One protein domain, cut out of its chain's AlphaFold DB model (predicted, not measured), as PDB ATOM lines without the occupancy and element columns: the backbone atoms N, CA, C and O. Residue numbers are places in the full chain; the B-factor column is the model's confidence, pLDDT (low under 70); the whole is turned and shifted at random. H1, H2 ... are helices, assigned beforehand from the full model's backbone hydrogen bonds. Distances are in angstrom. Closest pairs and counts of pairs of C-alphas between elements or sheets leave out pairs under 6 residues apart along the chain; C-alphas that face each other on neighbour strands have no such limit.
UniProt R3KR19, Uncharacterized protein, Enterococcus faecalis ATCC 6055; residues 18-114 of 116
ATOM      1  N   VAL A  18      37.648  21.439  15.861       92.75
ATOM      2  CA  VAL A  18      36.879  22.320  16.748       92.75
ATOM      3  C   VAL A  18      36.041  23.269  15.897       92.75
ATOM      4  O   VAL A  18      36.562  23.885  14.968       92.75
ATOM      5  N   ASN A  19      34.743  23.371  16.185       95.88
ATOM      6  CA  ASN A  19      33.876  24.331  15.507       95.88
ATOM      7  C   ASN A  19      33.967  25.729  16.142       95.88
ATOM      8  O   ASN A  19      34.412  25.884  17.283       95.88
ATOM      9  N   MET A  20      33.534  26.750  15.405       95.19
ATOM     10  CA  MET A  20      33.595  28.141  15.871       95.19
ATOM     11  C   MET A  20      32.762  28.386  17.124       95.19
ATOM     12  O   MET A  20      33.195  29.125  18.003       95.19
ATOM     13  N   LEU A  21      31.606  27.730  17.249       95.44
ATOM     14  CA  LEU A  21      30.761  27.869  18.434       95.44
ATOM     15  C   LEU A  21      31.496  27.426  19.711       95.44
ATOM     16  O   LEU A  21      31.473  28.132  20.718       95.44
ATOM     17  N   THR A  22      32.198  26.292  19.651       94.50
ATOM     18  CA  THR A  22      33.025  25.776  20.755       94.50
ATOM     19  C   THR A  22      34.162  26.743  21.076       94.50
ATOM     20  O   THR A  22      34.461  26.968  22.246       94.50
ATOM     21  N   MET A  23      34.777  27.355  20.059       91.44
ATOM     22  CA  MET A  23      35.799  28.379  20.279       91.44
ATOM     23  C   MET A  23      35.256  29.614  21.003       91.44
ATOM     24  O   MET A  23      35.869  30.053  21.972       91.44
ATOM     25  N   PHE A  24      34.106  30.150  20.587       91.31
ATOM     26  CA  PHE A  24      33.499  31.310  21.247       91.31
ATOM     27  C   PHE A  24      33.132  31.020  22.703       91.31
ATOM     28  O   PHE A  24      33.324  31.863  23.581       91.31
ATOM     29  N   GLN A  25      32.625  29.815  22.977       92.56
ATOM     30  CA  GLN A  25      32.348  29.367  24.341       92.56
ATOM     31  C   GLN A  25      33.636  29.290  25.167       92.56
ATOM     32  O   GLN A  25      33.691  29.857  26.255       92.56
ATOM     33  N   PHE A  26      34.690  28.683  24.620       91.56
ATOM     34  CA  PHE A  26      35.992  28.594  25.276       91.56
ATOM     35  C   PHE A  26      36.585  29.973  25.597       91.56
ATOM     36  O   PHE A  26      37.057  30.193  26.714       91.56
ATOM     37  N   GLU A  27      36.543  30.921  24.660       89.56
ATOM     38  CA  GLU A  27      37.041  32.279  24.895       89.56
ATOM     39  C   GLU A  27      36.237  32.981  25.994       89.56
ATOM     40  O   GLU A  27      36.815  33.581  26.899       89.56
ATOM     41  N   LYS A  28      34.907  32.847  25.978       89.69
ATOM     42  CA  LYS A  28      34.036  33.410  27.015       89.69
ATOM     43  C   LYS A  28      34.318  32.822  28.401       89.69
ATOM     44  O   LYS A  28      34.244  33.544  29.393       89.69
ATOM     45  N   GLU A  29      34.604  31.527  28.476       91.31
ATOM     46  CA  GLU A  29      34.879  30.823  29.730       91.31
ATOM     47  C   GLU A  29      36.270  31.133  30.288       91.31
ATOM     48  O   GLU A  29      36.437  31.274  31.499       91.31
ATOM     49  N   THR A  30      37.274  31.234  29.418       88.50
ATOM     50  CA  THR A  30      38.685  31.309  29.827       88.50
ATOM     51  C   THR A  30      39.293  32.705  29.714       88.50
ATOM     52  O   THR A  30      40.357  32.956  30.279       88.50
ATOM     53  N   GLY A  31      38.658  33.607  28.964       84.94
ATOM     54  CA  GLY A  31      39.241  34.877  28.529       84.94
ATOM     55  C   GLY A  31      40.408  34.713  27.548       84.94
ATOM     56  O   GLY A  31      41.119  35.682  27.280       84.94
ATOM     57  N   TYR A  32      40.659  33.498  27.045       80.94
ATOM     58  CA  TYR A  32      41.768  33.206  26.144       80.94
ATOM     59  C   TYR A  32      41.303  33.160  24.688       80.94
ATOM     60  O   TYR A  32      40.562  32.263  24.295       80.94
ATOM     61  N   SER A  33      41.825  34.081  23.876       79.62
ATOM     62  CA  SER A  33      41.686  34.058  22.417       79.62
ATOM     63  C   SER A  33      42.903  33.396  21.759       79.62
ATOM     64  O   SER A  33      44.059  33.590  22.171       79.62
ATOM     65  N   LEU A  34      42.651  32.645  20.683       75.06
ATOM     66  CA  LEU A  34      43.685  32.031  19.845       75.06
ATOM     67  C   LEU A  34      44.556  33.082  19.135       75.06
ATOM     68  O   LEU A  34      45.664  32.755  18.692       75.06
ATOM     69  N   LYS A  35      44.146  34.355  19.145       73.00
ATOM     70  CA  LYS A  35      44.854  35.495  18.553       73.00
ATOM     71  C   LYS A  35      46.273  35.590  19.077       73.00
ATOM     72  O   LYS A  35      47.207  35.868  18.324       73.00
ATOM     73  N   ASN A  36      46.464  35.287  20.360       69.88
ATOM     74  CA  ASN A  36      47.778  35.284  20.995       69.88
ATOM     75  C   ASN A  36      48.677  34.156  20.463       69.88
ATOM     76  O   ASN A  36      49.866  34.379  20.216       69.88
ATOM     77  N   VAL A  37      48.114  32.968  20.221       72.06
ATOM     78  CA  VAL A  37      48.833  31.841  19.603       72.06
ATOM     79  C   VAL A  37      49.230  32.206  18.179       72.06
ATOM     80  O   VAL A  37      50.395  32.073  17.803       72.06
ATOM     81  N   ILE A  38      48.297  32.744  17.403       70.25
ATOM     82  CA  ILE A  38      48.526  33.112  16.006       70.25
ATOM     83  C   ILE A  38      49.550  34.252  15.890       70.25
ATOM     84  O   ILE A  38      50.474  34.166  15.075       70.25
ATOM     85  N   LYS A  39      49.476  35.270  16.761       69.25
ATOM     86  CA  LYS A  39      50.483  36.342  16.868       69.25
ATOM     87  C   LYS A  39      51.873  35.760  17.141       69.25
ATOM     88  O   LYS A  39      52.838  36.154  16.485       69.25
ATOM     89  N   SER A  40      51.976  34.773  18.036       67.25
ATOM     90  CA  SER A  40      53.244  34.086  18.317       67.25
ATOM     91  C   SER A  40      53.779  33.300  17.108       67.25
ATOM     92  O   SER A  40      54.985  33.297  16.859       67.25
ATOM     93  N   MET A  41      52.895  32.697  16.303       67.75
ATOM     94  CA  MET A  41      53.266  31.932  15.108       67.75
ATOM     95  C   MET A  41      53.703  32.812  13.931       67.75
ATOM     96  O   MET A  41      54.564  32.402  13.153       67.75
ATOM     97  N   MET A  42      53.130  34.010  13.784       65.81
ATOM     98  CA  MET A  42      53.446  34.933  12.682       65.81
ATOM     99  C   MET A  42      54.687  35.809  12.933       65.81
ATOM    100  O   MET A  42      55.184  36.438  11.993       65.81
ATOM    101  N   GLY A  43      55.209  35.817  14.165       59.59
ATOM    102  CA  GLY A  43      56.376  36.599  14.579       59.59
ATOM    103  C   GLY A  43      56.108  38.108  14.693       59.59
ATOM    104  O   GLY A  43      55.164  38.648  14.122       59.59
ATOM    105  N   SER A  44      56.988  38.823  15.403       54.03
ATOM    106  CA  SER A  44      56.887  40.267  15.695       54.03
ATOM    107  C   SER A  44      57.098  41.210  14.493       54.03
ATOM    108  O   SER A  44      57.198  42.419  14.677       54.03
ATOM    109  N   GLN A  45      57.192  40.686  13.265       51.59
ATOM    110  CA  GLN A  45      57.481  41.464  12.046       51.59
ATOM    111  C   GLN A  45      56.302  41.577  11.067       51.59
ATOM    112  O   GLN A  45      56.422  42.196  10.007       51.59
ATOM    113  N   GLY A  46      55.146  40.989  11.375       48.94
ATOM    114  CA  GLY A  46      53.910  41.432  10.739       48.94
ATOM    115  C   GLY A  46      53.544  42.791  11.319       48.94
ATOM    116  O   GLY A  46      53.517  42.917  12.539       48.94
ATOM    117  N   LYS A  47      53.234  43.794  10.479       48.22
ATOM    118  CA  LYS A  47      52.367  44.906  10.916       48.22
ATOM    119  C   LYS A  47      51.262  44.293  11.769       48.22
ATOM    120  O   LYS A  47      50.763  43.247  11.349       48.22
ATOM    121  N   GLU A  48      50.949  44.885  12.921       50.34
ATOM    122  CA  GLU A  48      49.846  44.464  13.789       50.34
ATOM    123  C   GLU A  48      48.547  44.448  12.986       50.34
ATOM    124  O   GLU A  48      47.773  45.392  12.936       50.34
ATOM    125  N   LEU A  49      48.350  43.354  12.270       53.97
ATOM    126  CA  LEU A  49      47.069  42.891  11.838       53.97
ATOM    127  C   LEU A  49      46.520  42.308  13.126       53.97
ATOM    128  O   LEU A  49      46.839  41.177  13.493       53.97
ATOM    129  N   GLU A  50      45.804  43.146  13.870       62.00
ATOM    130  CA  GLU A  50      45.009  42.748  15.024       62.00
ATOM    131  C   GLU A  50      43.845  41.861  14.563       62.00
ATOM    132  O   GLU A  50      42.690  42.150  14.832       62.00
ATOM    133  N   LEU A  51      44.146  40.785  13.833       66.81
ATOM    134  CA  LEU A  51      43.159  39.834  13.354       66.81
ATOM    135  C   LEU A  51      42.587  39.128  14.570       66.81
ATOM    136  O   LEU A  51      43.313  38.471  15.314       66.81
ATOM    137  N   ASP A  52      41.300  39.335  14.773       78.88
ATOM    138  CA  ASP A  52      40.480  38.638  15.743       78.88
ATOM    139  C   ASP A  52      39.749  37.504  15.010       78.88
ATOM    140  O   ASP A  52      39.197  37.723  13.927       78.88
ATOM    141  N   GLU A  53      39.775  36.285  15.559       83.88
ATOM    142  CA  GLU A  53      39.022  35.147  15.007       83.88
ATOM    143  C   GLU A  53      37.542  35.479  14.834       83.88
ATOM    144  O   GLU A  53      36.935  35.092  13.832       83.88
ATOM    145  N   THR A  54      36.991  36.245  15.774       87.44
ATOM    146  CA  THR A  54      35.602  36.692  15.759       87.44
ATOM    147  C   THR A  54      35.343  37.618  14.580       87.44
ATOM    148  O   THR A  54      34.385  37.410  13.839       87.44
ATOM    149  N   ASP A  55      36.221  38.593  14.329       87.94
ATOM    150  CA  ASP A  55      36.074  39.512  13.195       87.94
ATOM    151  C   ASP A  55      36.221  38.799  11.850       87.94
ATOM    152  O   ASP A  55      35.477  39.077  10.903       87.94
ATOM    153  N   MET A  56      37.146  37.839  11.755       91.12
ATOM    154  CA  MET A  56      37.300  37.048  10.536       91.12
ATOM    155  C   MET A  56      36.080  36.156  10.283       91.12
ATOM    156  O   MET A  56      35.592  36.090   9.153       91.12
ATOM    157  N   PHE A  57      35.528  35.528  11.323       94.94
ATOM    158  CA  PHE A  57      34.299  34.749  11.193       94.94
ATOM    159  C   PHE A  57      33.074  35.628  10.905       94.94
ATOM    160  O   PHE A  57      32.221  35.246  10.106       94.94
ATOM    161  N   ASN A  58      33.007  36.846  11.449       94.06
ATOM    162  CA  ASN A  58      31.974  37.820  11.096       94.06
ATOM    163  C   ASN A  58      32.011  38.156   9.599       94.06
ATOM    164  O   ASN A  58      30.963  38.196   8.953       94.06
ATOM    165  N   ALA A  59      33.201  38.342   9.020       93.06
ATOM    166  CA  ALA A  59      33.343  38.549   7.580       93.06
ATOM    167  C   ALA A  59      32.892  37.325   6.766       93.06
ATOM    168  O   ALA A  59      32.191  37.493   5.764       93.06
ATOM    169  N   LEU A  60      33.222  36.107   7.214       96.00
ATOM    170  CA  LEU A  60      32.712  34.871   6.611       96.00
ATOM    171  C   LEU A  60      31.181  34.826   6.649       96.00
ATOM    172  O   LEU A  60      30.556  34.584   5.618       96.00
ATOM    173  N   TYR A  61      30.567  35.093   7.803       97.19
ATOM    174  CA  TYR A  61      29.113  35.079   7.942       97.19
ATOM    175  C   TYR A  61      28.439  36.134   7.058       97.19
ATOM    176  O   TYR A  61      27.432  35.842   6.412       97.19
ATOM    177  N   LEU A  62      29.004  37.340   6.963       95.38
ATOM    178  CA  LEU A  62      28.501  38.384   6.069       95.38
ATOM    179  C   LEU A  62      28.552  37.948   4.599       95.38
ATOM    180  O   LEU A  62      27.559  38.096   3.878       95.38
ATOM    181  N   ALA A  63      29.675  37.378   4.157       95.38
ATOM    182  CA  ALA A  63      29.811  36.844   2.804       95.38
ATOM    183  C   ALA A  63      28.818  35.695   2.553       95.38
ATOM    184  O   ALA A  63      28.114  35.688   1.541       95.38
ATOM    185  N   TYR A  64      28.692  34.773   3.513       97.31
ATOM    186  CA  TYR A  64      27.740  33.665   3.468       97.31
ATOM    187  C   TYR A  64      26.298  34.162   3.343       97.31
ATOM    188  O   TYR A  64      25.587  33.712   2.446       97.31
ATOM    189  N   LYS A  65      25.870  35.109   4.184       97.12
ATOM    190  CA  LYS A  65      24.495  35.624   4.197       97.12
ATOM    191  C   LYS A  65      24.160  36.422   2.940       97.12
ATOM    192  O   LYS A  65      23.036  36.349   2.455       97.12
ATOM    193  N   THR A  66      25.145  37.123   2.378       94.75
ATOM    194  CA  THR A  66      24.999  37.821   1.091       94.75
ATOM    195  C   THR A  66      24.712  36.837  -0.045       94.75
ATOM    196  O   THR A  66      23.856  37.101  -0.885       94.75
ATOM    197  N   ALA A  67      25.391  35.687  -0.058       97.00
ATOM    198  CA  ALA A  67      25.165  34.634  -1.049       97.00
ATOM    199  C   ALA A  67      23.950  33.740  -0.728       97.00
ATOM    200  O   ALA A  67      23.385  33.127  -1.631       97.00
ATOM    201  N   ASN A  68      23.540  33.666   0.542       97.75
ATOM    202  CA  ASN A  68      22.483  32.787   1.045       97.75
ATOM    203  C   ASN A  68      21.515  33.567   1.962       97.75
ATOM    204  O   ASN A  68      21.567  33.405   3.188       97.75
ATOM    205  N   PRO A  69      20.614  34.400   1.408       95.38
ATOM    206  CA  PRO A  69      19.725  35.250   2.209       95.38
ATOM    207  C   PRO A  69      18.827  34.472   3.180       95.38
ATOM    208  O   PRO A  69      18.655  34.887   4.326       95.38
ATOM    209  N   ASP A  70      18.349  33.296   2.772       97.19
ATOM    210  CA  ASP A  70      17.528  32.393   3.595       97.19
ATOM    211  C   ASP A  70      18.354  31.260   4.233       97.19
ATOM    212  O   ASP A  70      17.814  30.275   4.731       97.19
ATOM    213  N   GLY A  71      19.685  31.381   4.187       95.94
ATOM    214  CA  GLY A  71      20.612  30.413   4.760       95.94
ATOM    215  C   GLY A  71      20.645  30.438   6.288       95.94
ATOM    216  O   GLY A  71      19.927  31.199   6.942       95.94
ATOM    217  N   MET A  72      21.550  29.625   6.834       98.06
ATOM    218  CA  MET A  72      21.752  29.418   8.269       98.06
ATOM    219  C   MET A  72      21.926  30.726   9.048       98.06
ATOM    220  O   MET A  72      22.445  31.726   8.542       98.06
ATOM    221  N   THR A  73      21.505  30.690  10.308       97.75
ATOM    222  CA  THR A  73      21.831  31.706  11.307       97.75
ATOM    223  C   THR A  73      23.318  31.666  11.666       97.75
ATOM    224  O   THR A  73      24.044  30.738  11.305       97.75
ATOM    225  N   TYR A  74      23.778  32.694  12.379       96.56
ATOM    226  CA  TYR A  74      25.168  32.799  12.822       96.56
ATOM    227  C   TYR A  74      25.595  31.587  13.657       96.56
ATOM    228  O   TYR A  74      26.607  30.962  13.349       96.56
ATOM    229  N   ASP A  75      24.789  31.214  14.655       96.88
ATOM    230  CA  ASP A  75      25.100  30.113  15.571       96.88
ATOM    231  C   ASP A  75      25.083  28.757  14.858       96.88
ATOM    232  O   ASP A  75      25.980  27.943  15.065       96.88
ATOM    233  N   GLU A  76      24.128  28.529  13.949       97.94
ATOM    234  CA  GLU A  76      24.079  27.300  13.145       97.94
ATOM    235  C   GLU A  76      25.291  27.167  12.217       97.94
ATOM    236  O   GLU A  76      25.815  26.066  12.026       97.94
ATOM    237  N   LEU A  77      25.743  28.277  11.619       97.94
ATOM    238  CA  LEU A  77      26.965  28.274  10.823       97.94
ATOM    239  C   LEU A  77      28.183  28.033  11.722       97.94
ATOM    240  O   LEU A  77      29.034  27.223  11.369       97.94
ATOM    241  N   ALA A  78      28.251  28.681  12.887       97.38
ATOM    242  CA  ALA A  78      29.358  28.541  13.831       97.38
ATOM    243  C   ALA A  78      29.467  27.122  14.411       97.38
ATOM    244  O   ALA A  78      30.572  26.638  14.655       97.38
ATOM    245  N   GLU A  79      28.344  26.434  14.610       97.44
ATOM    246  CA  GLU A  79      28.306  25.042  15.063       97.44
ATOM    247  C   GLU A  79      28.828  24.073  13.992       97.44
ATOM    248  O   GLU A  79      29.492  23.079  14.305       97.44
ATOM    249  N   LYS A  80      28.553  24.354  12.716       97.19
ATOM    250  CA  LYS A  80      28.926  23.472  11.597       97.19
ATOM    251  C   LYS A  80      30.294  23.781  11.004       97.19
ATOM    252  O   LYS A  80      30.908  22.898  10.407       97.19
ATOM    253  N   TYR A  81      30.763  25.016  11.133       97.12
ATOM    254  CA  TYR A  81      32.038  25.444  10.584       97.12
ATOM    255  C   TYR A  81      33.189  25.016  11.494       97.12
ATOM    256  O   TYR A  81      33.308  25.493  12.624       97.12
ATOM    257  N   ILE A  82      34.043  24.125  10.990       96.25
ATOM    258  CA  ILE A  82      35.299  23.755  11.645       96.25
ATOM    259  C   ILE A  82      36.300  24.886  11.434       96.25
ATOM    260  O   ILE A  82      36.528  25.296  10.302       96.25
ATOM    261  N   PHE A  83      36.890  25.377  12.521       92.06
ATOM    262  CA  PHE A  83      37.821  26.495  12.473       92.06
ATOM    263  C   PHE A  83      39.026  26.197  11.572       92.06
ATOM    264  O   PHE A  83      39.805  25.277  11.832       92.06
ATOM    265  N   ASP A  84      39.214  27.047  10.565       91.19
ATOM    266  CA  ASP A  84      40.434  27.144   9.772       91.19
ATOM    267  C   ASP A  84      40.866  28.613   9.700       91.19
ATOM    268  O   ASP A  84      40.277  29.434   8.999       91.19
ATOM    269  N   PHE A  85      41.925  28.956  10.437       86.06
ATOM    270  CA  PHE A  85      42.461  30.317  10.457       86.06
ATOM    271  C   PHE A  85      42.849  30.829   9.062       86.06
ATOM    272  O   PHE A  85      42.683  32.013   8.769       86.06
ATOM    273  N   VAL A  86      43.417  29.967   8.216       85.19
ATOM    274  CA  VAL A  86      43.926  30.380   6.905       85.19
ATOM    275  C   VAL A  86      42.761  30.749   6.002       85.19
ATOM    276  O   VAL A  86      42.801  31.805   5.373       85.19
ATOM    277  N   GLU A  87      41.718  29.922   5.992       90.19
ATOM    278  CA  GLU A  87      40.499  30.196   5.235       90.19
ATOM    279  C   GLU A  87      39.799  31.462   5.742       90.19
ATOM    280  O   GLU A  87      39.491  32.358   4.954       90.19
ATOM    281  N   LEU A  88      39.625  31.594   7.060       90.88
ATOM    282  CA  LEU A  88      39.014  32.774   7.669       90.88
ATOM    283  C   LEU A  88      39.764  34.065   7.318       90.88
ATOM    284  O   LEU A  88      39.144  35.063   6.948       90.88
ATOM    285  N   ALA A  89      41.094  34.048   7.374       85.62
ATOM    286  CA  ALA A  89      41.908  35.202   7.012       85.62
ATOM    287  C   ALA A  89      41.839  35.524   5.508       85.62
ATOM    288  O   ALA A  89      41.817  36.699   5.124       85.62
ATOM    289  N   GLU A  90      41.786  34.514   4.637       86.50
ATOM    290  CA  GLU A  90      41.577  34.716   3.200       86.50
ATOM    291  C   GLU A  90      40.224  35.355   2.907       86.50
ATOM    292  O   GLU A  90      40.178  36.371   2.214       86.50
ATOM    293  N   VAL A  91      39.146  34.823   3.483       89.75
ATOM    294  CA  VAL A  91      37.800  35.374   3.306       89.75
ATOM    295  C   VAL A  91      37.731  36.799   3.843       89.75
ATOM    296  O   VAL A  91      37.279  37.696   3.135       89.75
ATOM    297  N   PHE A  92      38.242  37.043   5.050       88.31
ATOM    298  CA  PHE A  92      38.282  38.375   5.650       88.31
ATOM    299  C   PHE A  92      39.008  39.392   4.759       88.31
ATOM    300  O   PHE A  92      38.489  40.474   4.475       88.31
ATOM    301  N   THR A  93      40.197  39.035   4.268       84.81
ATOM    302  CA  THR A  93      40.965  39.918   3.381       84.81
ATOM    303  C   THR A  93      40.260  40.143   2.044       84.81
ATOM    304  O   THR A  93      40.211  41.284   1.592       84.81
ATOM    305  N   SER A  94      39.641  39.115   1.459       86.50
ATOM    306  CA  SER A  94      38.826  39.236   0.244       86.50
ATOM    307  C   SER A  94      37.606  40.142   0.428       86.50
ATOM    308  O   SER A  94      37.342  40.988  -0.428       86.50
ATOM    309  N   VAL A  95      36.902  40.039   1.560       86.19
ATOM    310  CA  VAL A  95      35.753  40.899   1.892       86.19
ATOM    311  C   VAL A  95      36.175  42.368   2.000       86.19
ATOM    312  O   VAL A  95      35.505  43.240   1.446       86.19
ATOM    313  N   ILE A  96      37.302  42.660   2.659       81.75
ATOM    314  CA  ILE A  96      37.780  44.041   2.849       81.75
ATOM    315  C   ILE A  96      38.380  44.627   1.568       81.75
ATOM    316  O   ILE A  96      38.148  45.794   1.253       81.75
ATOM    317  N   GLN A  97      39.160  43.839   0.826       79.69
ATOM    318  CA  GLN A  97      39.847  44.301  -0.384       79.69
ATOM    319  C   GLN A  97      38.939  44.304  -1.618       79.69
ATOM    320  O   GLN A  97      39.290  44.925  -2.618       79.69
ATOM    321  N   LYS A  98      37.762  43.662  -1.544       76.62
ATOM    322  CA  LYS A  98      36.863  43.407  -2.684       76.62
ATOM    323  C   LYS A  98      37.548  42.627  -3.814       76.62
ATOM    324  O   LYS A  98      37.217  42.804  -4.984       76.62
ATOM    325  N   GLU A  99      38.499  41.765  -3.463       67.88
ATOM    326  CA  GLU A  99      39.220  40.906  -4.404       67.88
ATOM    327  C   GLU A  99      38.786  39.447  -4.217       67.88
ATOM    328  O   GLU A  99      38.796  38.926  -3.102       67.88
ATOM    329  N   GLU A 100      38.456  38.750  -5.309       59.88
ATOM    330  CA  GLU A 100      38.018  37.341  -5.268       59.88
ATOM    331  C   GLU A 100      39.106  36.370  -4.773       59.88
ATOM    332  O   GLU A 100      38.795  35.252  -4.372       59.88
ATOM    333  N   LYS A 101      40.390  36.764  -4.815       58.09
ATOM    334  CA  LYS A 101      41.521  35.922  -4.391       58.09
ATOM    335  C   LYS A 101      42.550  36.710  -3.592       58.09
ATOM    336  O   LYS A 101      43.389  37.402  -4.162       58.09
ATOM    337  N   SER A 102      42.549  36.508  -2.280       64.44
ATOM    338  CA  SER A 102      43.603  37.013  -1.404       64.44
ATOM    339  C   SER A 102      44.935  36.277  -1.612       64.44
ATOM    340  O   SER A 102      44.991  35.057  -1.763       64.44
ATOM    341  N   ASN A 103      46.055  37.007  -1.568       66.25
ATOM    342  CA  ASN A 103      47.400  36.413  -1.521       66.25
ATOM    343  C   ASN A 103      47.842  36.041  -0.089       66.25
ATOM    344  O   ASN A 103      49.006  35.670   0.115       66.25
ATOM    345  N   PHE A 104      46.941  36.128   0.897       70.06
ATOM    346  CA  PHE A 104      47.250  35.880   2.304       70.06
ATOM    347  C   PHE A 104      47.843  34.487   2.536       70.06
ATOM    348  O   PHE A 104      48.930  34.412   3.107       70.06
ATOM    349  N   SER A 105      47.252  33.404   2.011       69.62
ATOM    350  CA  SER A 105      47.811  32.048   2.178       69.62
ATOM    351  C   SER A 105      49.255  31.919   1.726       69.62
ATOM    352  O   SER A 105      50.058  31.255   2.383       69.62
ATOM    353  N   LYS A 106      49.617  32.541   0.595       71.50
ATOM    354  CA  LYS A 106      50.995  32.501   0.083       71.50
ATOM    355  C   LYS A 106      51.935  33.234   1.037       71.50
ATOM    356  O   LYS A 106      53.007  32.727   1.360       71.50
ATOM    357  N   GLY A 107      51.517  34.403   1.523       69.31
ATOM    358  CA  GLY A 107      52.260  35.176   2.517       69.31
ATOM    359  C   GLY A 107      52.405  34.445   3.854       69.31
ATOM    360  O   GLY A 107      53.498  34.422   4.418       69.31
ATOM    361  N   PHE A 108      51.335  33.806   4.329       70.94
ATOM    362  CA  PHE A 108      51.302  33.044   5.574       70.94
ATOM    363  C   PHE A 108      52.210  31.815   5.495       70.94
ATOM    364  O   PHE A 108      53.119  31.687   6.314       70.94
ATOM    365  N   LYS A 109      52.067  30.979   4.454       70.81
ATOM    366  CA  LYS A 109      52.937  29.812   4.217       70.81
ATOM    367  C   LYS A 109      54.410  30.203   4.167       70.81
ATOM    368  O   LYS A 109      55.228  29.552   4.807       70.81
ATOM    369  N   ASN A 110      54.760  31.290   3.482       73.19
ATOM    370  CA  ASN A 110      56.149  31.752   3.386       73.19
ATOM    371  C   ASN A 110      56.728  32.236   4.726       73.19
ATOM    372  O   ASN A 110      57.945  32.217   4.905       73.19
ATOM    373  N   LYS A 111      55.885  32.698   5.656       69.44
ATOM    374  CA  LYS A 111      56.309  33.142   6.993       69.44
ATOM    375  C   LYS A 111      56.401  31.982   7.979       69.44
ATOM    376  O   LYS A 111      57.358  31.927   8.744       69.44
ATOM    377  N   THR A 112      55.468  31.035   7.925       66.12
ATOM    378  CA  THR A 112      55.431  29.887   8.842       66.12
ATOM    379  C   THR A 112      56.402  28.770   8.455       66.12
ATOM    380  O   THR A 112      56.876  28.053   9.331       66.12
ATOM    381  N   THR A 113      56.771  28.654   7.173       63.16
ATOM    382  CA  THR A 113      57.803  27.706   6.703       63.16
ATOM    383  C   THR A 113      59.231  28.252   6.789       63.16
ATOM    384  O   THR A 113      60.178  27.478   6.712       63.16
ATOM    385  N   LYS A 114      59.427  29.557   7.035       54.56
ATOM    386  CA  LYS A 114      60.750  30.180   7.262       54.56
ATOM    387  C   LYS A 114      61.344  29.908   8.656       54.56
ATOM    388  O   LYS A 114      62.162  30.689   9.143       54.56
TER     389      LYS A 114
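Overview. This is residues 18 to 114 of the 116 residues of an uncharacterized protein of Enterococcus faecalis ATCC 6055 (UniProt R3KR19). Two helices crossed at a steep tilt, H3 and H5, make the core of a flat body; on the other side of H5 from H3, H6 folds back in a helical hairpin and meets H2 near its last residues. H1 packs on the short H4, both of them close to H3 but not clearly touching it, and residues 25 to 31, of which 25 to 30 belong to H1, stick out, as do residues 66 to 71. The 97 printed residues hold six named helices, H1 to H6 in chain order, and no named strand; the class is all helix. The whole is compact, with a radius of gyration of the C-alphas of 14.0 A and spans of 42 by 36 by 19 A.

Along the chain. Find C-alpha 53 at (39.022, 35.147, 15.007); from there H3, the longest helix, runs 21.2 A to residue 67. H5, residues 85 to 97, covers 17.9 A, and H1, residues 20 to 30, 15.2 A from C-alpha 20 at (33.595, 28.141, 15.871). Look for H2 at residues 35 to 42, H4 at 74 to 80, and H6 at 104 to 112, ending at (55.431, 29.887, 8.842).

Arrangement. Start at Met 56 and Phe 92, the closest C-alphas of H3 and H5, 5.2 A apart: these helices touch at a steep tilt of 62 degrees. H5 and H6, a hairpin, touch at Glu 90 and Phe 104, closest C-alphas 5.9 A apart. H6 touches H2, closest C-alphas Met 42 and Lys 111 at 6.6 A; at 72 degrees they are only just about perpendicular. H1 touches H4, closest C-alphas Met 20 and Ala 78 at 4.7 A. In H1 to H6 every O i to N i+4 pair is within hydrogen-bond range.

Size, cuts and confidence. The farthest C-alphas, Asp 70 and Lys 114, are 43.4 A apart. The printed part has no cut and no long link. Mean pLDDT is 82.0 over the printed part; look for values under 70 at residues 39 to 51 and 99 to 103, among others.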